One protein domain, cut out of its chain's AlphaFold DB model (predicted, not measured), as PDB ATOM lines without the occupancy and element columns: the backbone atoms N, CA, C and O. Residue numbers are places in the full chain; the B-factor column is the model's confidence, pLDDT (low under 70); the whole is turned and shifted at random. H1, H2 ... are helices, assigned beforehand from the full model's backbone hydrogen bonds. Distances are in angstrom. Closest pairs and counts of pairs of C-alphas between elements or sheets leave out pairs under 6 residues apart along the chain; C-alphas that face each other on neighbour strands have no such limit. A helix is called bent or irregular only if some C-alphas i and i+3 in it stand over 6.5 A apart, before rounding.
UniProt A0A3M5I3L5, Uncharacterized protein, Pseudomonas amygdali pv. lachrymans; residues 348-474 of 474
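Overview. This is residues 348 to 474 of the 474 residues of an uncharacterized protein of Pseudomonas amygdali pv. lachrymans (UniProt A0A3M5I3L5). Short H3 sits near the middle of an elongated helical body, with two longer helices, H1 and H4, that run side by side in opposite ways packed on it, H4 at a steep tilt and H1 by its last residues, 357 to 361, alone. At one end the helical hairpin H7 and H8 packs on H5 and H6; toward the other end lies H2, with residues 366 to 371 of a long loop sticking out beyond it. The printed part has 127 residues, with eight named helices in the order H1 to H8 and no named strand; the class is all helix. The whole is compact by its radius of gyration of the C-alphas, 15.3 A, and spans 52 by 31 by 24 A.

Along the chain. Find C-alpha 349 at (165.418, 170.823, 183.867); from there H1, residues 349 to 361, runs 18.2 A. Next look for H2 at residues 375 to 381, H3 at 396 to 404, and H4 at 412 to 424, which begins at (146.873, 181.088, 180.480) and is also 18.2 A long. Then come H5, residues 426 to 432, H6, 438 to 447, and H7, 450 to 459, 14.9 A long. H8, residues 461 to 471, runs 15.9 A to C-alpha 471 at (147.507, 154.913, 173.313); it is irregular, with C-alphas 462 and 465 7.1 A apart.

Arrangement. Begin at the hub, H3, which touches H1, H2, H4 and H6. Residues 357 to 361 of H1 touch it about perpendicular, at 82 degrees, the closest C-alphas being those of Leu 357 and Pro 396, 5.7 A apart. H4 touches it with residues 413 to 418 at a steep tilt of 65 degrees, closest at the C-alphas of Ala 403 and Ser 414, 4.1 A. H2 and H3 only just touch, with 3 pairs of C-alphas within 8 A, closest at Phe 380 and Gly 402, 7.2 A. H1 and H4 touch at a shallow tilt of 19 degrees, opposite ways, closest at the C-alphas of Pro 349 and Ala 424, 4.7 A. H6 touches H3 at the C-alphas of His 401 and Ala 440, 5.0 A, and H8 at those of Arg 442 and Phe 466, 5.6 A. H5 touches H7 at the C-alphas of Gly 430 and Val 459, 5.8 A. H7 and H8 form a hairpin at 17 degrees. H1 to H6 have every O i to N i+4 pair within hydrogen-bond range; H7 has 4 of 6, H8 5 of 7.

Size, cuts and confidence. The C-alphas of Gly 368 and Leu 472 are the two farthest apart, 52.9 A. The printed part has no cut. The links H1 to H2 and H2 to H3 are long. Confidence is under 70 at residues 363 to 374, 386 to 392 and 474.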
ATOM      1  N   GLU A 348     169.333 173.508 184.687       94.25
ATOM      2  CA  GLU A 348     168.983 172.087 184.667       94.25
ATOM      3  C   GLU A 348     167.450 171.932 184.704       94.25
ATOM      4  O   GLU A 348     166.776 172.715 185.389       94.25
ATOM      5  N   PRO A 349     166.869 170.942 184.001       94.19
ATOM      6  CA  PRO A 349     165.418 170.823 183.867       94.19
ATOM      7  C   PRO A 349     164.659 170.728 185.200       94.19
ATOM      8  O   PRO A 349     163.553 171.258 185.314       94.19
ATOM      9  N   GLU A 350     165.243 170.090 186.221       94.38
ATOM     10  CA  GLU A 350     164.662 170.023 187.567       94.38
ATOM     11  C   GLU A 350     164.615 171.389 188.245       94.38
ATOM     12  O   GLU A 350     163.612 171.739 188.864       94.38
ATOM     13  N   LEU A 351     165.707 172.149 188.130       93.06
ATOM     14  CA  LEU A 351     165.842 173.451 188.768       93.06
ATOM     15  C   LEU A 351     164.883 174.456 188.128       93.06
ATOM     16  O   LEU A 351     164.150 175.128 188.844       93.06
ATOM     17  N   PHE A 352     164.806 174.476 186.793       94.44
ATOM     18  CA  PHE A 352     163.822 175.279 186.061       94.44
ATOM     19  C   PHE A 352     162.391 174.989 186.528       94.44
ATOM     20  O   PHE A 352     161.643 175.910 186.857       94.44
ATOM     21  N   LEU A 353     162.002 173.711 186.577       95.12
ATOM     22  CA  LEU A 353     160.640 173.332 186.947       95.12
ATOM     23  C   LEU A 353     160.323 173.692 188.405       95.12
ATOM     24  O   LEU A 353     159.219 174.156 188.692       95.12
ATOM     25  N   ALA A 354     161.277 173.490 189.316       92.81
ATOM     26  CA  ALA A 354     161.124 173.844 190.721       92.81
ATOM     27  C   ALA A 354     160.966 175.360 190.911       92.81
ATOM     28  O   ALA A 354     159.990 175.786 191.528       92.81
ATOM     29  N   GLU A 355     161.862 176.167 190.332       91.81
ATOM     30  CA  GLU A 355     161.800 177.633 190.416       91.81
ATOM     31  C   GLU A 355     160.503 178.178 189.792       91.81
ATOM     32  O   GLU A 355     159.855 179.054 190.368       91.81
ATOM     33  N   PHE A 356     160.080 177.634 188.644       92.62
ATOM     34  CA  PHE A 356     158.851 178.045 187.960       92.62
ATOM     35  C   PHE A 356     157.596 177.776 188.803       92.62
ATOM     36  O   PHE A 356     156.756 178.661 188.978       92.62
ATOM     37  N   LEU A 357     157.460 176.564 189.351       91.81
ATOM     38  CA  LEU A 357     156.314 176.211 190.194       91.81
ATOM     39  C   LEU A 357     156.342 176.955 191.531       91.81
ATOM     40  O   LEU A 357     155.287 177.347 192.027       91.81
ATOM     41  N   GLU A 358     157.524 177.186 192.104       89.69
ATOM     42  CA  GLU A 358     157.657 177.979 193.322       89.69
ATOM     43  C   GLU A 358     157.245 179.439 193.095       89.69
ATOM     44  O   GLU A 358     156.495 179.987 193.905       89.69
ATOM     45  N   ALA A 359     157.629 180.045 191.973       88.06
ATOM     46  CA  ALA A 359     157.227 181.408 191.638       88.06
ATOM     47  C   ALA A 359     155.699 181.559 191.525       88.06
ATOM     48  O   ALA A 359     155.128 182.543 191.992       88.06
ATOM     49  N   LEU A 360     155.023 180.549 190.966       87.19
ATOM     50  CA  LEU A 360     153.560 180.485 190.873       87.19
ATOM     51  C   LEU A 360     152.870 180.123 192.195       87.19
ATOM     52  O   LEU A 360     151.661 180.313 192.325       87.19
ATOM     53  N   SER A 361     153.610 179.573 193.160       81.69
ATOM     54  CA  SER A 361     153.045 179.085 194.418       81.69
ATOM     55  C   SER A 361     152.661 180.198 195.384       81.69
ATOM     56  O   SER A 361     151.798 179.978 196.234       81.69
ATOM     57  N   VAL A 362     153.302 181.367 195.290       74.19
ATOM     58  CA  VAL A 362     153.135 182.452 196.260       74.19
ATOM     59  C   VAL A 362     151.757 183.086 196.122       74.19
ATOM     60  O   VAL A 362     151.396 183.628 195.079       74.19
ATOM     61  N   ARG A 363     150.996 183.062 197.220       62.06
ATOM     62  CA  ARG A 363     149.682 183.694 197.296       62.06
ATOM     63  C   ARG A 363     149.845 185.212 197.256       62.06
ATOM     64  O   ARG A 363     150.386 185.810 198.188       62.06
ATOM     65  N   GLN A 364     149.337 185.854 196.209       60.50
ATOM     66  CA  GLN A 364     149.332 187.313 196.128       60.50
ATOM     67  C   GLN A 364     148.227 187.891 197.015       60.50
ATOM     68  O   GLN A 364     147.077 188.061 196.611       60.50
ATOM     69  N   VAL A 365     148.560 188.170 198.274       51.44
ATOM     70  CA  VAL A 365     147.605 188.736 199.230       51.44
ATOM     71  C   VAL A 365     147.227 190.156 198.797       51.44
ATOM     72  O   VAL A 365     148.088 191.031 198.700       51.44
ATOM     73  N   ARG A 366     145.923 190.421 198.617       50.09
ATOM     74  CA  ARG A 366     145.357 191.774 198.460       50.09
ATOM     75  C   ARG A 366     145.564 192.598 199.737       50.09
ATOM     76  O   ARG A 366     144.632 192.805 200.507       50.09
ATOM     77  N   LYS A 367     146.777 193.077 200.006       39.59
ATOM     78  CA  LYS A 367     147.004 194.081 201.051       39.59
ATOM     79  C   LYS A 367     146.998 195.474 200.439       39.59
ATOM     80  O   LYS A 367     147.947 195.861 199.770       39.59
ATOM     81  N   GLY A 368     145.913 196.198 200.708       41.72
ATOM     82  CA  GLY A 368     145.830 197.646 200.962       41.72
ATOM     83  C   GLY A 368     146.244 198.658 199.888       41.72
ATOM     84  O   GLY A 368     145.704 199.749 199.920       41.72
ATOM     85  N   ASN A 369     147.153 198.333 198.970       40.94
ATOM     86  CA  ASN A 369     147.628 199.177 197.863       40.94
ATOM     87  C   ASN A 369     148.264 198.348 196.720       40.94
ATOM     88  O   ASN A 369     148.798 198.917 195.769       40.94
ATOM     89  N   ALA A 370     148.238 197.010 196.791       46.34
ATOM     90  CA  ALA A 370     148.733 196.147 195.721       46.34
ATOM     91  C   ALA A 370     147.823 196.232 194.481       46.34
ATOM     92  O   ALA A 370     146.594 196.222 194.604       46.34
ATOM     93  N   ARG A 371     148.430 196.307 193.286       49.56
ATOM     94  CA  ARG A 371     147.707 196.232 192.006       49.56
ATOM     95  C   ARG A 371     146.794 194.993 192.012       49.56
ATOM     96  O   ARG A 371     147.196 193.954 192.534       49.56
ATOM     97  N   PRO A 372     145.566 195.080 191.473       48.88
ATOM     98  CA  PRO A 372     144.665 193.937 191.447       48.88
ATOM     99  C   PRO A 372     145.331 192.774 190.705       48.88
ATOM    100  O   PRO A 372     145.785 192.941 189.574       48.88
ATOM    101  N   MET A 373     145.369 191.610 191.360       57.28
ATOM    102  CA  MET A 373     145.813 190.338 190.786       57.28
ATOM    103  C   MET A 373     145.200 190.163 189.393       57.28
ATOM    104  O   MET A 373     144.005 190.440 189.217       57.28
ATOM    105  N   THR A 374     145.995 189.730 188.412       65.56
ATOM    106  CA  THR A 374     145.495 189.557 187.044       65.56
ATOM    107  C   THR A 374     144.292 188.611 187.046       65.56
ATOM    108  O   THR A 374     144.231 187.641 187.806       65.56
ATOM    109  N   ARG A 375     143.293 188.906 186.205       70.69
ATOM    110  CA  ARG A 375     142.060 188.107 186.105       70.69
ATOM    111  C   ARG A 375     142.362 186.617 185.877       70.69
ATOM    112  O   ARG A 375     141.689 185.766 186.443       70.69
ATOM    113  N   ASN A 376     143.437 186.329 185.144       72.81
ATOM    114  CA  ASN A 376     143.886 184.977 184.823       72.81
ATOM    115  C   ASN A 376     144.301 184.179 186.070       72.81
ATOM    116  O   ASN A 376     143.926 183.012 186.174       72.81
ATOM    117  N   PHE A 377     144.998 184.796 187.035       77.25
ATOM    118  CA  PHE A 377     145.357 184.139 188.302       77.25
ATOM    119  C   PHE A 377     144.147 183.916 189.201       77.25
ATOM    120  O   PHE A 377     143.992 182.826 189.738       77.25
ATOM    121  N   GLN A 378     143.241 184.891 189.294       76.81
ATOM    122  CA  GLN A 378     142.008 184.732 190.075       76.81
ATOM    123  C   GLN A 378     141.126 183.601 189.529       76.81
ATOM    124  O   GLN A 378     140.541 182.835 190.293       76.81
ATOM    125  N   ASP A 379     141.024 183.485 188.204       81.12
ATOM    126  CA  ASP A 379     140.273 182.406 187.568       81.12
ATOM    127  C   ASP A 379     140.986 181.050 187.721       81.12
ATOM    128  O   ASP A 379     140.313 180.027 187.836       81.12
ATOM    129  N   PHE A 380     142.324 181.030 187.785       85.12
ATOM    130  CA  PHE A 380     143.103 179.818 188.048       85.12
ATOM    131  C   PHE A 380     142.992 179.341 189.501       85.12
ATOM    132  O   PHE A 380     142.828 178.146 189.728       85.12
ATOM    133  N   GLU A 381     143.010 180.246 190.485       81.81
ATOM    134  CA  GLU A 381     142.858 179.896 191.906       81.81
ATOM    135  C   GLU A 381     141.552 179.135 192.182       81.81
ATOM    136  O   GLU A 381     141.528 178.234 193.014       81.81
ATOM    137  N   ARG A 382     140.481 179.422 191.429       83.62
ATOM    138  CA  ARG A 382     139.201 178.692 191.516       83.62
ATOM    139  C   ARG A 382     139.286 177.227 191.076       83.62
ATOM    140  O   ARG A 382     138.370 176.463 191.361       83.62
ATOM    141  N   LEU A 383     140.334 176.850 190.344       82.75
ATOM    142  CA  LEU A 383     140.582 175.480 189.881       82.75
ATOM    143  C   LEU A 383     141.427 174.669 190.872       82.75
ATOM    144  O   LEU A 383     141.626 173.467 190.663       82.75
ATOM    145  N   LEU A 384     141.953 175.320 191.912       83.56
ATOM    146  CA  LEU A 384     142.769 174.697 192.945       83.56
ATOM    147  C   LEU A 384     141.877 174.119 194.059       83.56
ATOM    148  O   LEU A 384     140.757 174.591 194.260       83.56
ATOM    149  N   PRO A 385     142.345 173.087 194.786       74.50
ATOM    150  CA  PRO A 385     141.637 172.563 195.955       74.50
ATOM    151  C   PRO A 385     141.361 173.657 196.997       74.50
ATOM    152  O   PRO A 385     142.153 174.597 197.111       74.50
ATOM    153  N   GLU A 386     140.281 173.505 197.777       66.56
ATOM    154  CA  GLU A 386     139.948 174.428 198.869       66.56
ATOM    155  C   GLU A 386     141.157 174.646 199.783       66.56
ATOM    156  O   GLU A 386     141.829 173.707 200.217       66.56
ATOM    157  N   PHE A 387     141.460 175.921 200.002       63.72
ATOM    158  CA  PHE A 387     142.710 176.357 200.591       63.72
ATOM    159  C   PHE A 387     142.556 176.552 202.097       63.72
ATOM    160  O   PHE A 387     141.604 177.187 202.547       63.72
ATOM    161  N   ASP A 388     143.518 176.059 202.871       61.50
ATOM    162  CA  ASP A 388     143.627 176.397 204.287       61.50
ATOM    163  C   ASP A 388     144.116 177.853 204.414       61.50
ATOM    164  O   ASP A 388     145.165 178.223 203.876       61.50
ATOM    165  N   GLU A 389     143.352 178.706 205.104       58.88
ATOM    166  CA  GLU A 389     143.666 180.132 205.266       58.88
ATOM    167  C   GLU A 389     144.995 180.389 205.999       58.88
ATOM    168  O   GLU A 389     145.538 181.492 205.898       58.88
ATOM    169  N   SER A 390     145.543 179.382 206.688       57.97
ATOM    170  CA  SER A 390     146.809 179.464 207.426       57.97
ATOM    171  C   SER A 390     148.073 179.371 206.556       57.97
ATOM    172  O   SER A 390     149.171 179.644 207.047       57.97
ATOM    173  N   VAL A 391     147.947 179.029 205.267       62.88
ATOM    174  CA  VAL A 391     149.088 178.791 204.367       62.88
ATOM    175  C   VAL A 391     149.256 179.938 203.360       62.88
ATOM    176  O   VAL A 391     148.291 180.463 202.801       62.88
ATOM    177  N   SER A 392     150.504 180.353 203.114       67.94
ATOM    178  CA  SER A 392     150.857 181.449 202.191       67.94
ATOM    179  C   SER A 392     151.326 180.988 200.801       67.94
ATOM    180  O   SER A 392     151.563 181.831 199.935       67.94
ATOM    181  N   LYS A 393     151.458 179.671 200.578       77.88
ATOM    182  CA  LYS A 393     151.923 179.070 199.318       77.88
ATOM    183  C   LYS A 393     151.116 177.831 198.919       77.88
ATOM    184  O   LYS A 393     150.851 176.973 199.759       77.88
ATOM    185  N   HIS A 394     150.774 177.701 197.638       81.25
ATOM    186  CA  HIS A 394     150.226 176.463 197.072       81.25
ATOM    187  C   HIS A 394     151.315 175.390 196.967       81.25
ATOM    188  O   HIS A 394     152.467 175.693 196.669       81.25
ATOM    189  N   SER A 395     150.977 174.112 197.161       85.44
ATOM    190  CA  SER A 395     151.947 173.053 196.867       85.44
ATOM    191  C   SER A 395     152.158 172.932 195.347       85.44
ATOM    192  O   SER A 395     151.188 173.057 194.589       85.44
ATOM    193  N   PRO A 396     153.380 172.624 194.869       88.38
ATOM    194  CA  PRO A 396     153.639 172.408 193.443       88.38
ATOM    195  C   PRO A 396     152.699 171.369 192.805       88.38
ATOM    196  O   PRO A 396     152.211 171.556 191.692       88.38
ATOM    197  N   ALA A 397     152.359 170.308 193.543       87.12
ATOM    198  CA  ALA A 397     151.409 169.291 193.092       87.12
ATOM    199  C   ALA A 397     149.971 169.827 192.946       87.12
ATOM    200  O   ALA A 397     149.261 169.420 192.026       87.12
ATOM    201  N   ALA A 398     149.536 170.749 193.814       87.44
ATOM    202  CA  ALA A 398     148.221 171.380 193.704       87.44
ATOM    203  C   ALA A 398     148.125 172.280 192.465       87.44
ATOM    204  O   ALA A 398     147.107 172.246 191.776       87.44
ATOM    205  N   LEU A 399     149.192 173.021 192.141       89.62
ATOM    206  CA  LEU A 399     149.266 173.833 190.920       89.62
ATOM    207  C   LEU A 399     149.128 172.963 189.665       89.62
ATOM    208  O   LEU A 399     148.323 173.262 188.784       89.62
ATOM    209  N   VAL A 400     149.855 171.843 189.605       91.06
ATOM    210  CA  VAL A 400     149.754 170.896 188.481       91.06
ATOM    211  C   VAL A 400     148.370 170.255 188.411       91.06
ATOM    212  O   VAL A 400     147.821 170.093 187.322       91.06
ATOM    213  N   HIS A 401     147.759 169.937 189.553       89.38
ATOM    214  CA  HIS A 401     146.388 169.441 189.584       89.38
ATOM    215  C   HIS A 401     145.403 170.457 188.989       89.38
ATOM    216  O   HIS A 401     144.669 170.099 188.072       89.38
ATOM    217  N   GLY A 402     145.451 171.718 189.433       88.31
ATOM    218  CA  GLY A 402     144.615 172.799 188.902       88.31
ATOM    219  C   GLY A 402     144.811 173.033 187.406       88.31
ATOM    220  O   GLY A 402     143.839 173.209 186.672       88.31
ATOM    221  N   ALA A 403     146.058 172.944 186.929       91.19
ATOM    222  CA  ALA A 403     146.371 173.073 185.510       91.19
ATOM    223  C   ALA A 403     145.673 172.008 184.655       91.19
ATOM    224  O   ALA A 403     145.299 172.300 183.522       91.19
ATOM    225  N   TYR A 404     145.457 170.799 185.178       91.69
ATOM    226  CA  TYR A 404     144.756 169.714 184.482       91.69
ATOM    227  C   TYR A 404     143.282 169.546 184.890       91.69
ATOM    228  O   TYR A 404     142.600 168.680 184.340       91.69
ATOM    229  N   SER A 405     142.755 170.384 185.788       88.69
ATOM    230  CA  SER A 405     141.345 170.354 186.193       88.69
ATOM    231  C   SER A 405     140.393 170.644 185.018       88.69
ATOM    232  O   SER A 405     140.749 171.378 184.087       88.69
ATOM    233  N   PRO A 406     139.150 170.125 185.038       82.88
ATOM    234  CA  PRO A 406     138.123 170.494 184.063       82.88
ATOM    235  C   PRO A 406     137.910 172.016 184.016       82.88
ATOM    236  O   PRO A 406     137.835 172.666 185.054       82.88
ATOM    237  N   GLY A 407     137.830 172.600 182.815       81.12
ATOM    238  CA  GLY A 407     137.704 174.056 182.628       81.12
ATOM    239  C   GLY A 407     139.034 174.830 182.589       81.12
ATOM    240  O   GLY A 407     139.040 176.007 182.241       81.12
ATOM    241  N   SER A 408     140.170 174.171 182.839       85.31
ATOM    242  CA  SER A 408     141.514 174.779 182.790       85.31
ATOM    243  C   SER A 408     142.028 175.114 181.384       85.31
ATOM    244  O   SER A 408     143.007 175.844 181.253       85.31
ATOM    245  N   GLY A 409     141.412 174.569 180.329       78.88
ATOM    246  CA  GLY A 409     141.965 174.564 178.966       78.88
ATOM    247  C   GLY A 409     142.173 175.942 178.333       78.88
ATOM    248  O   GLY A 409     143.045 176.077 177.485       78.88
ATOM    249  N   MET A 410     141.418 176.953 178.771       82.12
ATOM    250  CA  MET A 410     141.509 178.330 178.264       82.12
ATOM    251  C   MET A 410     142.238 179.278 179.229       82.12
ATOM    252  O   MET A 410     142.339 180.469 178.954       82.12
ATOM    253  N   ASN A 411     142.721 178.779 180.372       88.62
ATOM    254  CA  ASN A 411     143.429 179.600 181.348       88.62
ATOM    255  C   ASN A 411     144.929 179.655 181.013       88.62
ATOM    256  O   ASN A 411     145.590 178.622 180.918       88.62
ATOM    257  N   GLU A 412     145.473 180.865 180.870       85.81
ATOM    258  CA  GLU A 412     146.873 181.088 180.480       85.81
ATOM    259  C   GLU A 412     147.889 180.456 181.443       85.81
ATOM    260  O   GLU A 412     148.915 179.946 181.000       85.81
ATOM    261  N   ILE A 413     147.596 180.420 182.745       88.62
ATOM    262  CA  ILE A 413     148.494 179.841 183.755       88.62
ATOM    263  C   ILE A 413     148.490 178.328 183.652       88.62
ATOM    264  O   ILE A 413     149.553 177.711 183.645       88.62
ATOM    265  N   SER A 414     147.314 177.725 183.479       90.75
ATOM    266  CA  SER A 414     147.200 176.294 183.197       90.75
ATOM    267  C   SER A 414     147.983 175.900 181.945       90.75
ATOM    268  O   SER A 414     148.664 174.877 181.944       90.75
ATOM    269  N   ILE A 415     147.903 176.705 180.881       90.38
ATOM    270  CA  ILE A 415     148.651 176.480 179.637       90.38
ATOM    271  C   ILE A 415     150.160 176.592 179.891       90.38
ATOM    272  O   ILE A 415     150.914 175.720 179.462       90.38
ATOM    273  N   ALA A 416     150.602 177.609 180.630       90.00
ATOM    274  CA  ALA A 416     152.012 177.811 180.945       90.00
ATOM    275  C   ALA A 416     152.589 176.701 181.835       90.00
ATOM    276  O   ALA A 416     153.687 176.222 181.560       90.00
ATOM    277  N   ILE A 417     151.842 176.223 182.838       92.75
ATOM    278  CA  ILE A 417     152.237 175.075 183.669       92.75
ATOM    279  C   ILE A 417     152.398 173.822 182.805       92.75
ATOM    280  O   ILE A 417     153.419 173.142 182.899       92.75
ATOM    281  N   LYS A 418     151.437 173.530 181.920       92.94
ATOM    282  CA  LYS A 418     151.532 172.392 180.987       92.94
ATOM    283  C   LYS A 418     152.757 172.503 180.086       92.94
ATOM    284  O   LYS A 418     153.485 171.528 179.924       92.94
ATOM    285  N   ALA A 419     153.006 173.687 179.531       91.75
ATOM    286  CA  ALA A 419     154.168 173.936 178.688       91.75
ATOM    287  C   ALA A 419     155.483 173.744 179.460       91.75
ATOM    288  O   ALA A 419     156.367 173.045 178.972       91.75
ATOM    289  N   ALA A 420     155.591 174.280 180.679       92.38
ATOM    290  CA  ALA A 420     156.772 174.124 181.528       92.38
ATOM    291  C   ALA A 420     157.055 172.650 181.864       92.38
ATOM    292  O   ALA A 420     158.204 172.216 181.787       92.38
ATOM    293  N   LEU A 421     156.017 171.855 182.153       93.75
ATOM    294  CA  LEU A 421     156.145 170.408 182.366       93.75
ATOM    295  C   LEU A 421     156.690 169.703 181.115       93.75
ATOM    296  O   LEU A 421     157.649 168.938 181.201       93.75
ATOM    297  N   VAL A 422     156.121 169.991 179.941       92.38
ATOM    298  CA  VAL A 422     156.589 169.412 178.670       92.38
ATOM    299  C   VAL A 422     158.041 169.809 178.376       92.38
ATOM    300  O   VAL A 422     158.823 168.961 177.953       92.38
ATOM    301  N   MET A 423     158.422 171.064 178.641       91.81
ATOM    302  CA  MET A 423     159.788 171.562 178.437       91.81
ATOM    303  C   MET A 423     160.814 170.938 179.395       91.81
ATOM    304  O   MET A 423     161.950 170.701 178.983       91.81
ATOM    305  N   ALA A 424     160.435 170.687 180.653       93.12
ATOM    306  CA  ALA A 424     161.303 170.069 181.656       93.12
ATOM    307  C   ALA A 424     161.508 168.564 181.406       93.12
ATOM    308  O   ALA A 424     162.585 168.022 181.647       93.12
ATOM    309  N   GLY A 425     160.483 167.887 180.884       93.06
ATOM    310  CA  GLY A 425     160.531 166.461 180.581       93.06
ATOM    311  C   GLY A 425     160.307 165.560 181.799       93.06
ATOM    312  O   GLY A 425     160.446 165.948 182.958       93.06
ATOM    313  N   ILE A 426     159.941 164.309 181.522       92.62
ATOM    314  CA  ILE A 426     159.442 163.350 182.519       92.62
ATOM    315  C   ILE A 426     160.422 163.063 183.670       92.62
ATOM    316  O   ILE A 426     159.962 163.038 184.815       92.62
ATOM    317  N   PRO A 427     161.740 162.882 183.442       92.44
ATOM    318  CA  PRO A 427     162.686 162.657 184.537       92.44
ATOM    319  C   PRO A 427     162.690 163.787 185.564       92.44
ATOM    320  O   PRO A 427     162.721 163.532 186.768       92.44
ATOM    321  N   ALA A 428     162.623 165.029 185.087       93.38
ATOM    322  CA  ALA A 428     162.643 166.199 185.945       93.38
ATOM    323  C   ALA A 428     161.333 166.356 186.715       93.38
ATOM    324  O   ALA A 428     161.353 166.589 187.924       93.38
ATOM    325  N   ILE A 429     160.200 166.124 186.041       94.44
ATOM    326  CA  ILE A 429     158.882 166.074 186.684       94.44
ATOM    327  C   ILE A 429     158.902 165.053 187.828       94.44
ATOM    328  O   ILE A 429     158.504 165.387 188.936       94.44
ATOM    329  N   GLY A 430     159.440 163.851 187.600       90.12
ATOM    330  CA  GLY A 430     159.551 162.805 188.620       90.12
ATOM    331  C   GLY A 430     160.329 163.206 189.870       90.12
ATOM    332  O   GLY A 430     159.954 162.831 190.979       90.12
ATOM    333  N   LYS A 431     161.407 163.976 189.695       93.12
ATOM    334  CA  LYS A 431     162.252 164.449 190.800       93.12
ATOM    335  C   LYS A 431     161.602 165.589 191.585       93.12
ATOM    336  O   LYS A 431     161.680 165.593 192.809       93.12
ATOM    337  N   VAL A 432     160.967 166.541 190.897       91.56
ATOM    338  CA  VAL A 432     160.337 167.720 191.523       91.56
ATOM    339  C   VAL A 432     158.962 167.382 192.113       91.56
ATOM    340  O   VAL A 432     158.572 167.909 193.152       91.56
ATOM    341  N   LEU A 433     158.225 166.480 191.465       91.38
ATOM    342  CA  LEU A 433     156.852 166.097 191.793       91.38
ATOM    343  C   LEU A 433     156.768 164.574 191.988       91.38
ATOM    344  O   LEU A 433     156.173 163.879 191.165       91.38
ATOM    345  N   PRO A 434     157.319 164.012 193.077       86.56
ATOM    346  CA  PRO A 434     157.389 162.560 193.270       86.56
ATOM    347  C   PRO A 434     156.010 161.885 193.366       86.56
ATOM    348  O   PRO A 434     155.888 160.674 193.189       86.56
ATOM    349  N   SER A 435     154.953 162.656 193.630       86.31
ATOM    350  CA  SER A 435     153.572 162.185 193.628       86.31
ATOM    351  C   SER A 435     152.653 163.162 192.893       86.31
ATOM    352  O   SER A 435     152.769 164.380 193.017       86.31
ATOM    353  N   LEU A 436     151.720 162.605 192.120       87.00
ATOM    354  CA  LEU A 436     150.709 163.340 191.365       87.00
ATOM    355  C   LEU A 436     149.343 162.677 191.546       87.00
ATOM    356  O   LEU A 436     149.246 161.464 191.753       87.00
ATOM    357  N   SER A 437     148.279 163.477 191.471       85.38
ATOM    358  CA  SER A 437     146.913 162.959 191.502       85.38
ATOM    359  C   SER A 437     146.578 162.209 190.211       85.38
ATOM    360  O   SER A 437     147.178 162.442 189.162       85.38
ATOM    361  N   THR A 438     145.567 161.343 190.263       85.50
ATOM    362  CA  THR A 438     145.029 160.631 189.093       85.50
ATOM    363  C   THR A 438     144.674 161.581 187.943       85.50
ATOM    364  O   THR A 438     144.984 161.306 186.786       85.50
ATOM    365  N   VAL A 439     144.071 162.731 188.261       84.81
ATOM    366  CA  VAL A 439     143.695 163.760 187.278       84.81
ATOM    367  C   VAL A 439     144.935 164.357 186.610       84.81
ATOM    368  O   VAL A 439     144.997 164.426 185.383       84.81
ATOM    369  N   ALA A 440     145.945 164.725 187.404       86.56
ATOM    370  CA  ALA A 440     147.200 165.263 186.892       86.56
ATOM    371  C   ALA A 440     147.956 164.236 186.034       86.56
ATOM    372  O   ALA A 440     148.419 164.577 184.951       86.56
ATOM    373  N   LEU A 441     148.027 162.972 186.468       88.88
ATOM    374  CA  LEU A 441     148.675 161.894 185.711       88.88
ATOM    375  C   LEU A 441     147.996 161.656 184.362       88.88
ATOM    376  O   LEU A 441     148.685 161.561 183.349       88.88
ATOM    377  N   ARG A 442     146.658 161.611 184.323       87.44
ATOM    378  CA  ARG A 442     145.904 161.455 183.073       87.44
ATOM    379  C   ARG A 442     146.180 162.605 182.103       87.44
ATOM    380  O   ARG A 442     146.450 162.361 180.930       87.44
ATOM    381  N   GLY A 443     146.148 163.844 182.592       87.12
ATOM    382  CA  GLY A 443     146.446 165.021 181.777       87.12
ATOM    383  C   GLY A 443     147.896 165.059 181.283       87.12
ATOM    384  O   GLY A 443     148.160 165.426 180.136       87.12
ATOM    385  N   LEU A 444     148.839 164.609 182.113       88.88
ATOM    386  CA  LEU A 444     150.242 164.484 181.738       88.88
ATOM    387  C   LEU A 444     150.424 163.454 180.615       88.88
ATOM    388  O   LEU A 444     151.087 163.756 179.629       88.88
ATOM    389  N   CYS A 445     149.765 162.291 180.698       88.62
ATOM    390  CA  CYS A 445     149.776 161.280 179.629       88.62
ATOM    391  C   CYS A 445     149.318 161.869 178.288       88.62
ATOM    392  O   CYS A 445     149.947 161.630 177.265       88.62
ATOM    393  N   GLN A 446     148.265 162.689 178.297       86.81
ATOM    394  CA  GLN A 446     147.744 163.352 177.095       86.81
ATOM    395  C   GLN A 446     148.694 164.416 176.522       86.81
ATOM    396  O   GLN A 446     148.568 164.783 175.357       86.81
ATOM    397  N   SER A 447     149.624 164.931 177.331       87.12
ATOM    398  CA  SER A 447     150.565 165.990 176.936       87.12
ATOM    399  C   SER A 447     151.850 165.445 176.297       87.12
ATOM    400  O   SER A 447     152.609 166.207 175.703       87.12
ATOM    401  N   PHE A 448     152.103 164.141 176.420       87.00
ATOM    402  CA  PHE A 448     153.303 163.469 175.925       87.00
ATOM    403  C   PHE A 448     152.960 162.435 174.850       87.00
ATOM    404  O   PHE A 448     151.847 161.920 174.800       87.00
ATOM    405  N   GLY A 449     153.921 162.137 173.975       83.25
ATOM    406  CA  GLY A 449     153.763 161.143 172.918       83.25
ATOM    407  C   GLY A 449     154.199 159.728 173.330       83.25
ATOM    408  O   GLY A 449     154.805 159.538 174.390       83.25
ATOM    409  N   PRO A 450     154.013 158.733 172.438       79.62
ATOM    410  CA  PRO A 450     154.223 157.313 172.750       79.62
ATOM    411  C   PRO A 450     155.630 156.971 173.266       79.62
ATOM    412  O   PRO A 450     155.810 156.123 174.138       79.62
ATOM    413  N   LYS A 451     156.668 157.660 172.765       81.38
ATOM    414  CA  LYS A 451     158.060 157.440 173.206       81.38
ATOM    415  C   LYS A 451     158.292 157.856 174.663       81.38
ATOM    416  O   LYS A 451     159.136 157.273 175.335       81.38
ATOM    417  N   GLN A 452     157.555 158.855 175.134       89.00
ATOM    418  CA  GLN A 452     157.671 159.423 176.474       89.00
ATOM    419  C   GLN A 452     156.765 158.693 177.473       89.00
ATOM    420  O   GLN A 452     157.093 158.608 178.650       89.00
ATOM    421  N   HIS A 453     155.672 158.071 177.030       89.88
ATOM    422  CA  HIS A 453     154.804 157.274 177.904       89.88
ATOM    423  C   HIS A 453     155.522 156.114 178.597       89.88
ATOM    424  O   HIS A 453     155.286 155.857 179.778       89.88
ATOM    425  N   ALA A 454     156.449 155.448 177.904       85.31
ATOM    426  CA  ALA A 454     157.275 154.400 178.501       85.31
ATOM    427  C   ALA A 454     158.131 154.924 179.667       85.31
ATOM    428  O   ALA A 454     158.350 154.224 180.654       85.31
ATOM    429  N   GLU A 455     158.613 156.160 179.563       88.44
ATOM    430  CA  GLU A 455     159.355 156.838 180.622       88.44
ATOM    431  C   GLU A 455     158.424 157.293 181.749       88.44
ATOM    432  O   GLU A 455     158.744 157.122 182.926       88.44
ATOM    433  N   LEU A 456     157.223 157.762 181.400       89.44
ATOM    434  CA  LEU A 456     156.201 158.164 182.361       89.44
ATOM    435  C   LEU A 456     155.792 157.008 183.270       89.44
ATOM    436  O   LEU A 456     155.699 157.194 184.477       89.44
ATOM    437  N   MET A 457     155.611 155.808 182.716       89.69
ATOM    438  CA  MET A 457     155.286 154.608 183.494       89.69
ATOM    439  C   MET A 457     156.435 154.153 184.402       89.69
ATOM    440  O   MET A 457     156.182 153.562 185.449       89.69
ATOM    441  N   LYS A 458     157.694 154.431 184.038       88.75
ATOM    442  CA  LYS A 458     158.848 154.142 184.908       88.75
ATOM    443  C   LYS A 458     158.875 155.067 186.119       88.75
ATOM    444  O   LYS A 458     159.156 154.608 187.222       88.75
ATOM    445  N   VAL A 459     158.595 156.352 185.909       90.25
ATOM    446  CA  VAL A 459     158.581 157.364 186.973       90.25
ATOM    447  C   VAL A 459     157.318 157.248 187.832       90.25
ATOM    448  O   VAL A 459     157.393 157.286 189.057       90.25
ATOM    449  N   TYR A 460     156.162 157.038 187.201       91.00
ATOM    450  CA  TYR A 460     154.864 156.874 187.846       91.00
ATOM    451  C   TYR A 460     154.212 155.560 187.405       91.00
ATOM    452  O   TYR A 460     153.417 155.548 186.464       91.00
ATOM    453  N   PRO A 461     154.448 154.448 188.122       88.00
ATOM    454  CA  PRO A 461     153.841 153.158 187.783       88.00
ATOM    455  C   PRO A 461     152.309 153.200 187.716       88.00
ATOM    456  O   PRO A 461     151.701 152.529 186.891       88.00
ATOM    457  N   LYS A 462     151.676 154.059 188.526       86.38
ATOM    458  CA  LYS A 462     150.219 154.280 188.531       86.38
ATOM    459  C   LYS A 462     149.679 154.933 187.250       86.38
ATOM    460  O   LYS A 462     148.469 155.016 187.089       86.38
ATOM    461  N   ALA A 463     150.546 155.422 186.362       86.94
ATOM    462  CA  ALA A 463     150.141 156.005 185.089       86.94
ATOM    463  C   ALA A 463     149.809 154.951 184.018       86.94
ATOM    464  O   ALA A 463     149.244 155.313 182.990       86.94
ATOM    465  N   SER A 464     150.131 153.669 184.243       85.88
ATOM    466  CA  SER A 464     150.004 152.605 183.237       85.88
ATOM    467  C   SER A 464     148.600 152.486 182.644       85.88
ATOM    468  O   SER A 464     148.456 152.383 181.431       85.88
ATOM    469  N   GLU A 465     147.561 152.560 183.478       85.19
ATOM    470  CA  GLU A 465     146.164 152.462 183.032       85.19
ATOM    471  C   GLU A 465     145.758 153.656 182.154       85.19
ATOM    472  O   GLU A 465     145.031 153.490 181.174       85.19
ATOM    473  N   PHE A 466     146.272 154.856 182.449       86.44
ATOM    474  CA  PHE A 466     145.989 156.062 181.665       86.44
ATOM    475  C   PHE A 466     146.776 156.099 180.361       86.44
ATOM    476  O   PHE A 466     146.222 156.489 179.340       86.44
ATOM    477  N   VAL A 467     148.040 155.672 180.384       85.38
ATOM    478  CA  VAL A 467     148.864 155.526 179.178       85.38
ATOM    479  C   VAL A 467     148.205 154.550 178.211       85.38
ATOM    480  O   VAL A 467     147.993 154.899 177.056       85.38
ATOM    481  N   MET A 468     147.795 153.373 178.696       83.88
ATOM    482  CA  MET A 468     147.096 152.388 177.868       83.88
ATOM    483  C   MET A 468     145.801 152.949 177.280       83.88
ATOM    484  O   MET A 468     145.526 152.724 176.107       83.88
ATOM    485  N   ALA A 469     145.015 153.694 178.064       81.88
ATOM    486  CA  ALA A 469     143.807 154.337 177.557       81.88
ATOM    487  C   ALA A 469     144.124 155.354 176.444       81.88
ATOM    488  O   ALA A 469     143.515 155.298 175.381       81.88
ATOM    489  N   VAL A 470     145.117 156.225 176.649       84.12
ATOM    490  CA  VAL A 470     145.517 157.245 175.664       84.12
ATOM    491  C   VAL A 470     146.056 156.612 174.378       84.12
ATOM    492  O   VAL A 470     145.634 157.010 173.295       84.12
ATOM    493  N   ASP A 471     146.927 155.606 174.476       82.75
ATOM    494  CA  ASP A 471     147.507 154.913 173.313       82.75
ATOM    495  C   ASP A 471     146.458 154.149 172.493       82.75
ATOM    496  O   ASP A 471     146.585 154.016 171.274       82.75
ATOM    497  N   LEU A 472     145.400 153.667 173.150       83.88
ATOM    498  CA  LEU A 472     144.254 153.020 172.508       83.88
ATOM    499  C   LEU A 472     143.197 154.021 172.002       83.88
ATOM    500  O   LEU A 472     142.230 153.600 171.368       83.88
ATOM    501  N   GLY A 473     143.369 155.323 172.260       77.12
ATOM    502  CA  GLY A 473     142.433 156.380 171.863       77.12
ATOM    503  C   GLY A 473     141.125 156.413 172.666       77.12
ATOM    504  O   GLY A 473     140.096 156.804 172.112       77.12
ATOM    505  N   LEU A 474     141.156 155.974 173.932       68.19
ATOM    506  CA  LEU A 474     140.007 155.816 174.840       68.19
ATOM    507  C   LEU A 474     139.776 156.993 175.802       68.19
ATOM    508  O   LEU A 474     140.750 157.637 176.263       68.19
TER     509      LEU A 474